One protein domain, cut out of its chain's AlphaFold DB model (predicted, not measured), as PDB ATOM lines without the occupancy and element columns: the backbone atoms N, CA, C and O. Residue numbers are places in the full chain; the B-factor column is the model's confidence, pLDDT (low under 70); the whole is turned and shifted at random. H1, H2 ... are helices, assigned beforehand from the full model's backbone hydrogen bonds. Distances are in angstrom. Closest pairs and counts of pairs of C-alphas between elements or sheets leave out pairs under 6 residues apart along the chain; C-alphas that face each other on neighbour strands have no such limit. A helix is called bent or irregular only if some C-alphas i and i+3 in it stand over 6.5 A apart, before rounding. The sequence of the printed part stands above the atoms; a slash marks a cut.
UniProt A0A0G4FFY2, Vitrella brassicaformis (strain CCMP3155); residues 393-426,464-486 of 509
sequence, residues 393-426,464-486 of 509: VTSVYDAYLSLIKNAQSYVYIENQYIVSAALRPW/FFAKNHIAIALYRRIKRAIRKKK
ATOM      1  N   VAL A 393     219.155 203.335 142.337       85.44
ATOM      2  CA  VAL A 393     218.294 204.338 141.702       85.44
ATOM      3  C   VAL A 393     218.732 204.492 140.255       85.44
ATOM      4  O   VAL A 393     219.915 204.650 139.963       85.44
ATOM      5  N   THR A 394     217.765 204.439 139.343       90.81
ATOM      6  CA  THR A 394     217.966 204.506 137.887       90.81
ATOM      7  C   THR A 394     217.172 205.641 137.250       90.81
ATOM      8  O   THR A 394     216.875 205.606 136.060       90.81
ATOM      9  N   SER A 395     216.835 206.674 138.023       92.88
ATOM     10  CA  SER A 395     215.883 207.705 137.598       92.88
ATOM     11  C   SER A 395     216.307 208.467 136.335       92.88
ATOM     12  O   SER A 395     215.445 208.870 135.555       92.88
ATOM     13  N   VAL A 396     217.616 208.603 136.068       94.62
ATOM     14  CA  VAL A 396     218.103 209.147 134.786       94.62
ATOM     15  C   VAL A 396     217.724 208.210 133.638       94.62
ATOM     16  O   VAL A 396     217.151 208.651 132.648       94.62
ATOM     17  N   TYR A 397     217.990 206.909 133.772       94.25
ATOM     18  CA  TYR A 397     217.641 205.912 132.758       94.25
ATOM     19  C   TYR A 397     216.129 205.873 132.489       94.25
ATOM     20  O   TYR A 397     215.707 205.900 131.330       94.25
ATOM     21  N   ASP A 398     215.316 205.893 133.544       93.94
ATOM     22  CA  ASP A 398     213.856 205.864 133.430       93.94
ATOM     23  C   ASP A 398     213.315 207.122 132.731       93.94
ATOM     24  O   ASP A 398     212.437 207.038 131.862       93.94
ATOM     25  N   ALA A 399     213.889 208.291 133.034       95.75
ATOM     26  CA  ALA A 399     213.553 209.539 132.358       95.75
ATOM     27  C   ALA A 399     213.908 209.503 130.865       95.75
ATOM     28  O   ALA A 399     213.074 209.883 130.042       95.75
ATOM     29  N   TYR A 400     215.083 208.978 130.493       96.75
ATOM     30  CA  TYR A 400     215.462 208.788 129.086       96.75
ATOM     31  C   TYR A 400     214.426 207.943 128.334       96.75
ATOM     32  O   TYR A 400     213.953 208.340 127.265       96.75
ATOM     33  N   LEU A 401     214.023 206.798 128.897       96.50
ATOM     34  CA  LEU A 401     213.015 205.933 128.277       96.50
ATOM     35  C   LEU A 401     211.669 206.644 128.106       96.50
ATOM     36  O   LEU A 401     211.036 206.516 127.054       96.50
ATOM     37  N   SER A 402     211.238 207.394 129.124       96.69
ATOM     38  CA  SER A 402     209.994 208.164 129.085       96.69
ATOM     39  C   SER A 402     210.028 209.243 127.999       96.69
ATOM     40  O   SER A 402     209.126 209.295 127.159       96.69
ATOM     41  N   LEU A 403     211.098 210.045 127.945       96.56
ATOM     42  CA  LEU A 403     211.277 211.107 126.949       96.56
ATOM     43  C   LEU A 403     211.259 210.546 125.524       96.56
ATOM     44  O   LEU A 403     210.508 211.028 124.678       96.56
ATOM     45  N   ILE A 404     211.996 209.463 125.269       97.31
ATOM     46  CA  ILE A 404     212.025 208.809 123.954       97.31
ATOM     47  C   ILE A 404     210.644 208.260 123.576       97.31
ATOM     48  O   ILE A 404     210.183 208.431 122.445       97.31
ATOM     49  N   LYS A 405     209.959 207.591 124.512       96.50
ATOM     50  CA  LYS A 405     208.628 207.012 124.275       96.50
ATOM     51  C   LYS A 405     207.594 208.089 123.931       96.50
ATOM     52  O   LYS A 405     206.730 207.839 123.083       96.50
ATOM     53  N   ASN A 406     207.691 209.250 124.579       96.94
ATOM     54  CA  ASN A 406     206.710 210.333 124.509       96.94
ATOM     55  C   ASN A 406     207.045 211.431 123.490       96.94
ATOM     56  O   ASN A 406     206.159 212.228 123.178       96.94
ATOM     57  N   ALA A 407     208.262 211.456 122.935       97.44
ATOM     58  CA  ALA A 407     208.653 212.394 121.883       97.44
ATOM     59  C   ALA A 407     207.610 212.405 120.755       97.44
ATOM     60  O   ALA A 407     207.112 211.345 120.381       97.44
ATOM     61  N   GLN A 408     207.259 213.563 120.193       95.50
ATOM     62  CA  GLN A 408     206.280 213.660 119.094       95.50
ATOM     63  C   GLN A 408     206.954 213.905 117.741       95.50
ATOM     64  O   GLN A 408     206.594 213.231 116.774       95.50
ATOM     65  N   SER A 409     207.978 214.759 117.720       94.44
ATOM     66  CA  SER A 409     208.643 215.214 116.494       94.44
ATOM     67  C   SER A 409     209.993 214.527 116.283       94.44
ATOM     68  O   SER A 409     210.075 213.573 115.511       94.44
ATOM     69  N   TYR A 410     211.029 214.942 117.015       95.19
ATOM     70  CA  TYR A 410     212.381 214.389 116.925       95.19
ATOM     71  C   TYR A 410     212.961 214.097 118.315       95.19
ATOM     72  O   TYR A 410     212.430 214.541 119.333       95.19
ATOM     73  N   VAL A 411     214.038 213.312 118.346       95.31
ATOM     74  CA  VAL A 411     214.886 213.099 119.522       95.31
ATOM     75  C   VAL A 411     216.309 213.420 119.087       95.31
ATOM     76  O   VAL A 411     216.787 212.841 118.116       95.31
ATOM     77  N   TYR A 412     216.959 214.336 119.795       96.62
ATOM     78  CA  TYR A 412     218.353 214.702 119.580       96.62
ATOM     79  C   TYR A 412     219.194 214.175 120.744       96.62
ATOM     80  O   TYR A 412     218.786 214.308 121.899       96.62
ATOM     81  N   ILE A 413     220.318 213.523 120.444       95.94
ATOM     82  CA  ILE A 413     221.194 212.912 121.448       95.94
ATOM     83  C   ILE A 413     222.630 213.312 121.148       95.94
ATOM     84  O   ILE A 413     223.187 212.904 120.131       95.94
ATOM     85  N   GLU A 414     223.235 214.021 122.092       96.00
ATOM     86  CA  GLU A 414     224.683 214.125 122.230       96.00
ATOM     87  C   GLU A 414     225.096 213.289 123.436       96.00
ATOM     88  O   GLU A 414     224.597 213.480 124.548       96.00
ATOM     89  N   ASN A 415     225.966 212.306 123.222       95.88
ATOM     90  CA  ASN A 415     226.467 211.472 124.302       95.88
ATOM     91  C   ASN A 415     227.855 210.943 123.950       95.88
ATOM     92  O   ASN A 415     228.107 210.592 122.798       95.88
ATOM     93  N   GLN A 416     228.735 210.838 124.945       94.31
ATOM     94  CA  GLN A 416     230.057 210.231 124.773       94.31
ATOM     95  C   GLN A 416     229.954 208.750 124.377       94.31
ATOM     96  O   GLN A 416     230.817 208.235 123.670       94.31
ATOM     97  N   TYR A 417     228.894 208.067 124.822       92.81
ATOM     98  CA  TYR A 417     228.683 206.649 124.562       92.81
ATOM     99  C   TYR A 417     227.278 206.378 124.038       92.81
ATOM    100  O   TYR A 417     226.283 206.866 124.570       92.81
ATOM    101  N   ILE A 418     227.190 205.489 123.051       90.00
ATOM    102  CA  ILE A 418     225.926 204.898 122.607       90.00
ATOM    103  C   ILE A 418     226.001 203.372 122.664       90.00
ATOM    104  O   ILE A 418     225.970 202.661 121.665       90.00
ATOM    105  N   VAL A 419     226.115 202.855 123.887       89.25
ATOM    106  CA  VAL A 419     226.160 201.413 124.157       89.25
ATOM    107  C   VAL A 419     224.849 200.991 124.811       89.25
ATOM    108  O   VAL A 419     224.575 201.299 125.972       89.25
ATOM    109  N   SER A 420     223.999 200.301 124.058       88.94
ATOM    110  CA  SER A 420     222.653 199.933 124.496       88.94
ATOM    111  C   SER A 420     222.197 198.647 123.825       88.94
ATOM    112  O   SER A 420     222.534 198.412 122.667       88.94
ATOM    113  N   ALA A 421     221.426 197.828 124.548       77.75
ATOM    114  CA  ALA A 421     220.817 196.605 124.030       77.75
ATOM    115  C   ALA A 421     221.773 195.700 123.225       77.75
ATOM    116  O   ALA A 421     221.404 195.177 122.170       77.75
ATOM    117  N   ALA A 422     222.999 195.504 123.720       64.94
ATOM    118  CA  ALA A 422     223.972 194.602 123.108       64.94
ATOM    119  C   ALA A 422     223.521 193.151 123.344       64.94
ATOM    120  O   ALA A 422     223.900 192.513 124.325       64.94
ATOM    121  N   LEU A 423     222.629 192.675 122.468       54.69
ATOM    122  CA  LEU A 423     221.872 191.437 122.634       54.69
ATOM    123  C   LEU A 423     222.626 190.160 122.195       54.69
ATOM    124  O   LEU A 423     222.007 189.100 122.099       54.69
ATOM    125  N   ARG A 424     223.929 190.217 121.887       52.41
ATOM    126  CA  ARG A 424     224.730 189.027 121.542       52.41
ATOM    127  C   ARG A 424     226.226 189.354 121.406       52.41
ATOM    128  O   ARG A 424     226.534 190.451 120.939       52.41
ATOM    129  N   PRO A 425     227.141 188.418 121.730       48.38
ATOM    130  CA  PRO A 425     228.469 188.406 121.123       48.38
ATOM    131  C   PRO A 425     228.291 188.410 119.605       48.38
ATOM    132  O   PRO A 425     227.419 187.718 119.075       48.38
ATOM    133  N   TRP A 426     229.061 189.239 118.914       46.12
ATOM    134  CA  TRP A 426     228.995 189.420 117.468       46.12
ATOM    135  C   TRP A 426     229.605 188.188 116.767       46.12
ATOM    136  O   TRP A 426     230.683 188.248 116.191       46.12
ATOM    137  N   PHE A 464     225.090 188.802 128.060       56.97
ATOM    138  CA  PHE A 464     224.795 190.142 127.559       56.97
ATOM    139  C   PHE A 464     225.586 191.179 128.360       56.97
ATOM    140  O   PHE A 464     225.452 191.224 129.584       56.97
ATOM    141  N   PHE A 465     226.343 192.055 127.696       64.88
ATOM    142  CA  PHE A 465     227.180 193.046 128.388       64.88
ATOM    143  C   PHE A 465     226.473 194.388 128.665       64.88
ATOM    144  O   PHE A 465     226.795 195.050 129.647       64.88
ATOM    145  N   ALA A 466     225.456 194.780 127.880       79.25
ATOM    146  CA  ALA A 466     224.721 196.040 128.077       79.25
ATOM    147  C   ALA A 466     223.198 195.828 128.107       79.25
ATOM    148  O   ALA A 466     222.570 195.589 127.076       79.25
ATOM    149  N   LYS A 467     222.599 195.951 129.301       83.31
ATOM    150  CA  LYS A 467     221.173 195.660 129.557       83.31
ATOM    151  C   LYS A 467     220.225 196.860 129.435       83.31
ATOM    152  O   LYS A 467     219.017 196.685 129.533       83.31
ATOM    153  N   ASN A 468     220.733 198.078 129.250       88.94
ATOM    154  CA  ASN A 468     219.864 199.252 129.127       88.94
ATOM    155  C   ASN A 468     219.070 199.212 127.799       88.94
ATOM    156  O   ASN A 468     219.577 198.731 126.785       88.94
ATOM    157  N   HIS A 469     217.834 199.726 127.794       92.44
ATOM    158  CA  HIS A 469     216.903 199.657 126.655       92.44
ATOM    159  C   HIS A 469     216.782 200.958 125.838       92.44
ATOM    160  O   HIS A 469     215.820 201.108 125.082       92.44
ATOM    161  N   ILE A 470     217.721 201.901 125.960       93.88
ATOM    162  CA  ILE A 470     217.646 203.206 125.277       93.88
ATOM    163  C   ILE A 470     217.551 203.038 123.749       93.88
ATOM    164  O   ILE A 470     216.624 203.564 123.129       93.88
ATOM    165  N   ALA A 471     218.428 202.236 123.135       92.69
ATOM    166  CA  ALA A 471     218.397 201.979 121.691       92.69
ATOM    167  C   ALA A 471     217.118 201.250 121.249       92.69
ATOM    168  O   ALA A 471     216.539 201.580 120.213       92.69
ATOM    169  N   ILE A 472     216.615 200.309 122.058       91.56
ATOM    170  CA  ILE A 472     215.338 199.630 121.785       91.56
ATOM    171  C   ILE A 472     214.180 200.635 121.811       91.56
ATOM    172  O   ILE A 472     213.290 200.573 120.957       91.56
ATOM    173  N   ALA A 473     214.164 201.558 122.775       94.38
ATOM    174  CA  ALA A 473     213.140 202.592 122.875       94.38
ATOM    175  C   ALA A 473     213.167 203.528 121.657       94.38
ATOM    176  O   ALA A 473     212.111 203.773 121.068       94.38
ATOM    177  N   LEU A 474     214.357 203.972 121.232       95.69
ATOM    178  CA  LEU A 474     214.541 204.795 120.029       95.69
ATOM    179  C   LEU A 474     214.009 204.078 118.790       95.69
ATOM    180  O   LEU A 474     213.148 204.603 118.082       95.69
ATOM    181  N   TYR A 475     214.437 202.833 118.586       94.38
ATOM    182  CA  TYR A 475     213.990 202.004 117.475       94.38
ATOM    183  C   TYR A 475     212.460 201.849 117.443       94.38
ATOM    184  O   TYR A 475     211.810 202.088 116.419       94.38
ATOM    185  N   ARG A 476     211.844 201.512 118.586       93.75
ATOM    186  CA  ARG A 476     210.382 201.389 118.708       93.75
ATOM    187  C   ARG A 476     209.680 202.710 118.397       93.75
ATOM    188  O   ARG A 476     208.638 202.700 117.730       93.75
ATOM    189  N   ARG A 477     210.235 203.841 118.843       96.12
ATOM    190  CA  ARG A 477     209.667 205.167 118.591       96.12
ATOM    191  C   ARG A 477     209.721 205.543 117.111       96.12
ATOM    192  O   ARG A 477     208.704 206.017 116.592       96.12
ATOM    193  N   ILE A 478     210.837 205.281 116.433       95.25
ATOM    194  CA  ILE A 478     211.006 205.491 114.986       95.25
ATOM    195  C   ILE A 478     210.016 204.618 114.209       95.25
ATOM    196  O   ILE A 478     209.241 205.121 113.394       95.25
ATOM    197  N   LYS A 479     209.930 203.320 114.534       95.19
ATOM    198  CA  LYS A 479     208.980 202.397 113.890       95.19
ATOM    199  C   LYS A 479     207.529 202.868 114.036       95.19
ATOM    200  O   LYS A 479     206.738 202.767 113.095       95.19
ATOM    201  N   ARG A 480     207.158 203.398 115.208       95.12
ATOM    202  CA  ARG A 480     205.830 203.987 115.444       95.12
ATOM    203  C   ARG A 480     205.591 205.225 114.573       95.12
ATOM    204  O   ARG A 480     204.494 205.346 114.035       95.12
ATOM    205  N   ALA A 481     206.587 206.102 114.412       94.00
ATOM    206  CA  ALA A 481     206.494 207.282 113.543       94.00
ATOM    207  C   ALA A 481     206.214 206.884 112.086       94.00
ATOM    208  O   ALA A 481     205.256 207.366 111.484       94.00
ATOM    209  N   ILE A 482     206.982 205.921 111.563       94.50
ATOM    210  CA  ILE A 482     206.835 205.406 110.193       94.50
ATOM    211  C   ILE A 482     205.436 204.815 109.980       94.50
ATOM    212  O   ILE A 482     204.772 205.113 108.989       94.50
ATOM    213  N   ARG A 483     204.948 204.001 110.926       94.38
ATOM    214  CA  ARG A 483     203.597 203.413 110.857       94.38
ATOM    215  C   ARG A 483     202.493 204.469 110.878       94.38
ATOM    216  O   ARG A 483     201.524 204.321 110.141       94.38
ATOM    217  N   LYS A 484     202.626 205.517 111.701       93.06
ATOM    218  CA  LYS A 484     201.671 206.635 111.724       93.06
ATOM    219  C   LYS A 484     201.647 207.365 110.380       93.06
ATOM    220  O   LYS A 484     200.563 207.534 109.838       93.06
ATOM    221  N   LYS A 485     202.816 207.687 109.809       89.00
ATOM    222  CA  LYS A 485     202.915 208.342 108.493       89.00
ATOM    223  C   LYS A 485     202.272 207.499 107.387       89.00
ATOM    224  O   LYS A 485     201.540 208.025 106.565       89.00
ATOM    225  N   LYS A 486     202.464 206.174 107.406       84.19
ATOM    226  CA  LYS A 486     201.806 205.261 106.453       84.19
ATOM    227  C   LYS A 486     200.279 205.234 106.581       84.19
ATOM    228  O   LYS A 486     199.613 205.033 105.580       84.19
TER     229      LYS A 486
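This is residues 393 to 426 and 464 to 486 of the 509 residues of a protein of Vitrella brassicaformis (strain CCMP3155) (UniProt A0A0G4FFY2). Two helices, H1 and then H2, lie side by side and run the same way, offset along their length, with the later part of H2 reaching past H1. From the end of H1 the long stretch of residues 407 to 426 swings out to one side of the pair and folds back toward the beginning of H2. The printed part has 57 residues with two named helices and no named strand, and its class is all helix. It is only just loose, close to compact, with a radius of gyration of the C-alphas of 12.6 A and spans of 35 by 28 by 19 A.

H1, residues 395 to 406, and H2, residues 470 to 486, touch, with 10 pairs of C-alphas within 8 A. Their closest C-alphas are those of Lys 405 and Arg 477, 6.1 A apart. H2 touches H1 with residues 470 to 477 alone. Their lines stand at a shallow tilt of 10 degrees, the same way, and their centres are 14.8 A apart. In H1 and H2 every O i to N i+4 pair is within hydrogen-bond range.

H1 begins at C-alpha 395, at (215.883, 207.705, 137.598), and measures 16.2 A from first to last C-alpha. H2, the longest helix with 17 residues, measures 24.7 A and ends at C-alpha 486, at (201.806, 205.261, 106.453). Neither helix is bent.

The two C-alphas farthest apart are those of Val 393 and Lys 486, at 38.9 A. The link from H1 to H2 runs across the cut: residues 427 to 463 are not printed, and C-alphas 426 and 464 are 11.0 A apart. The mean pLDDT of the printed part is 88.4; residues 422 to 426 and 464 to 465 are under 70.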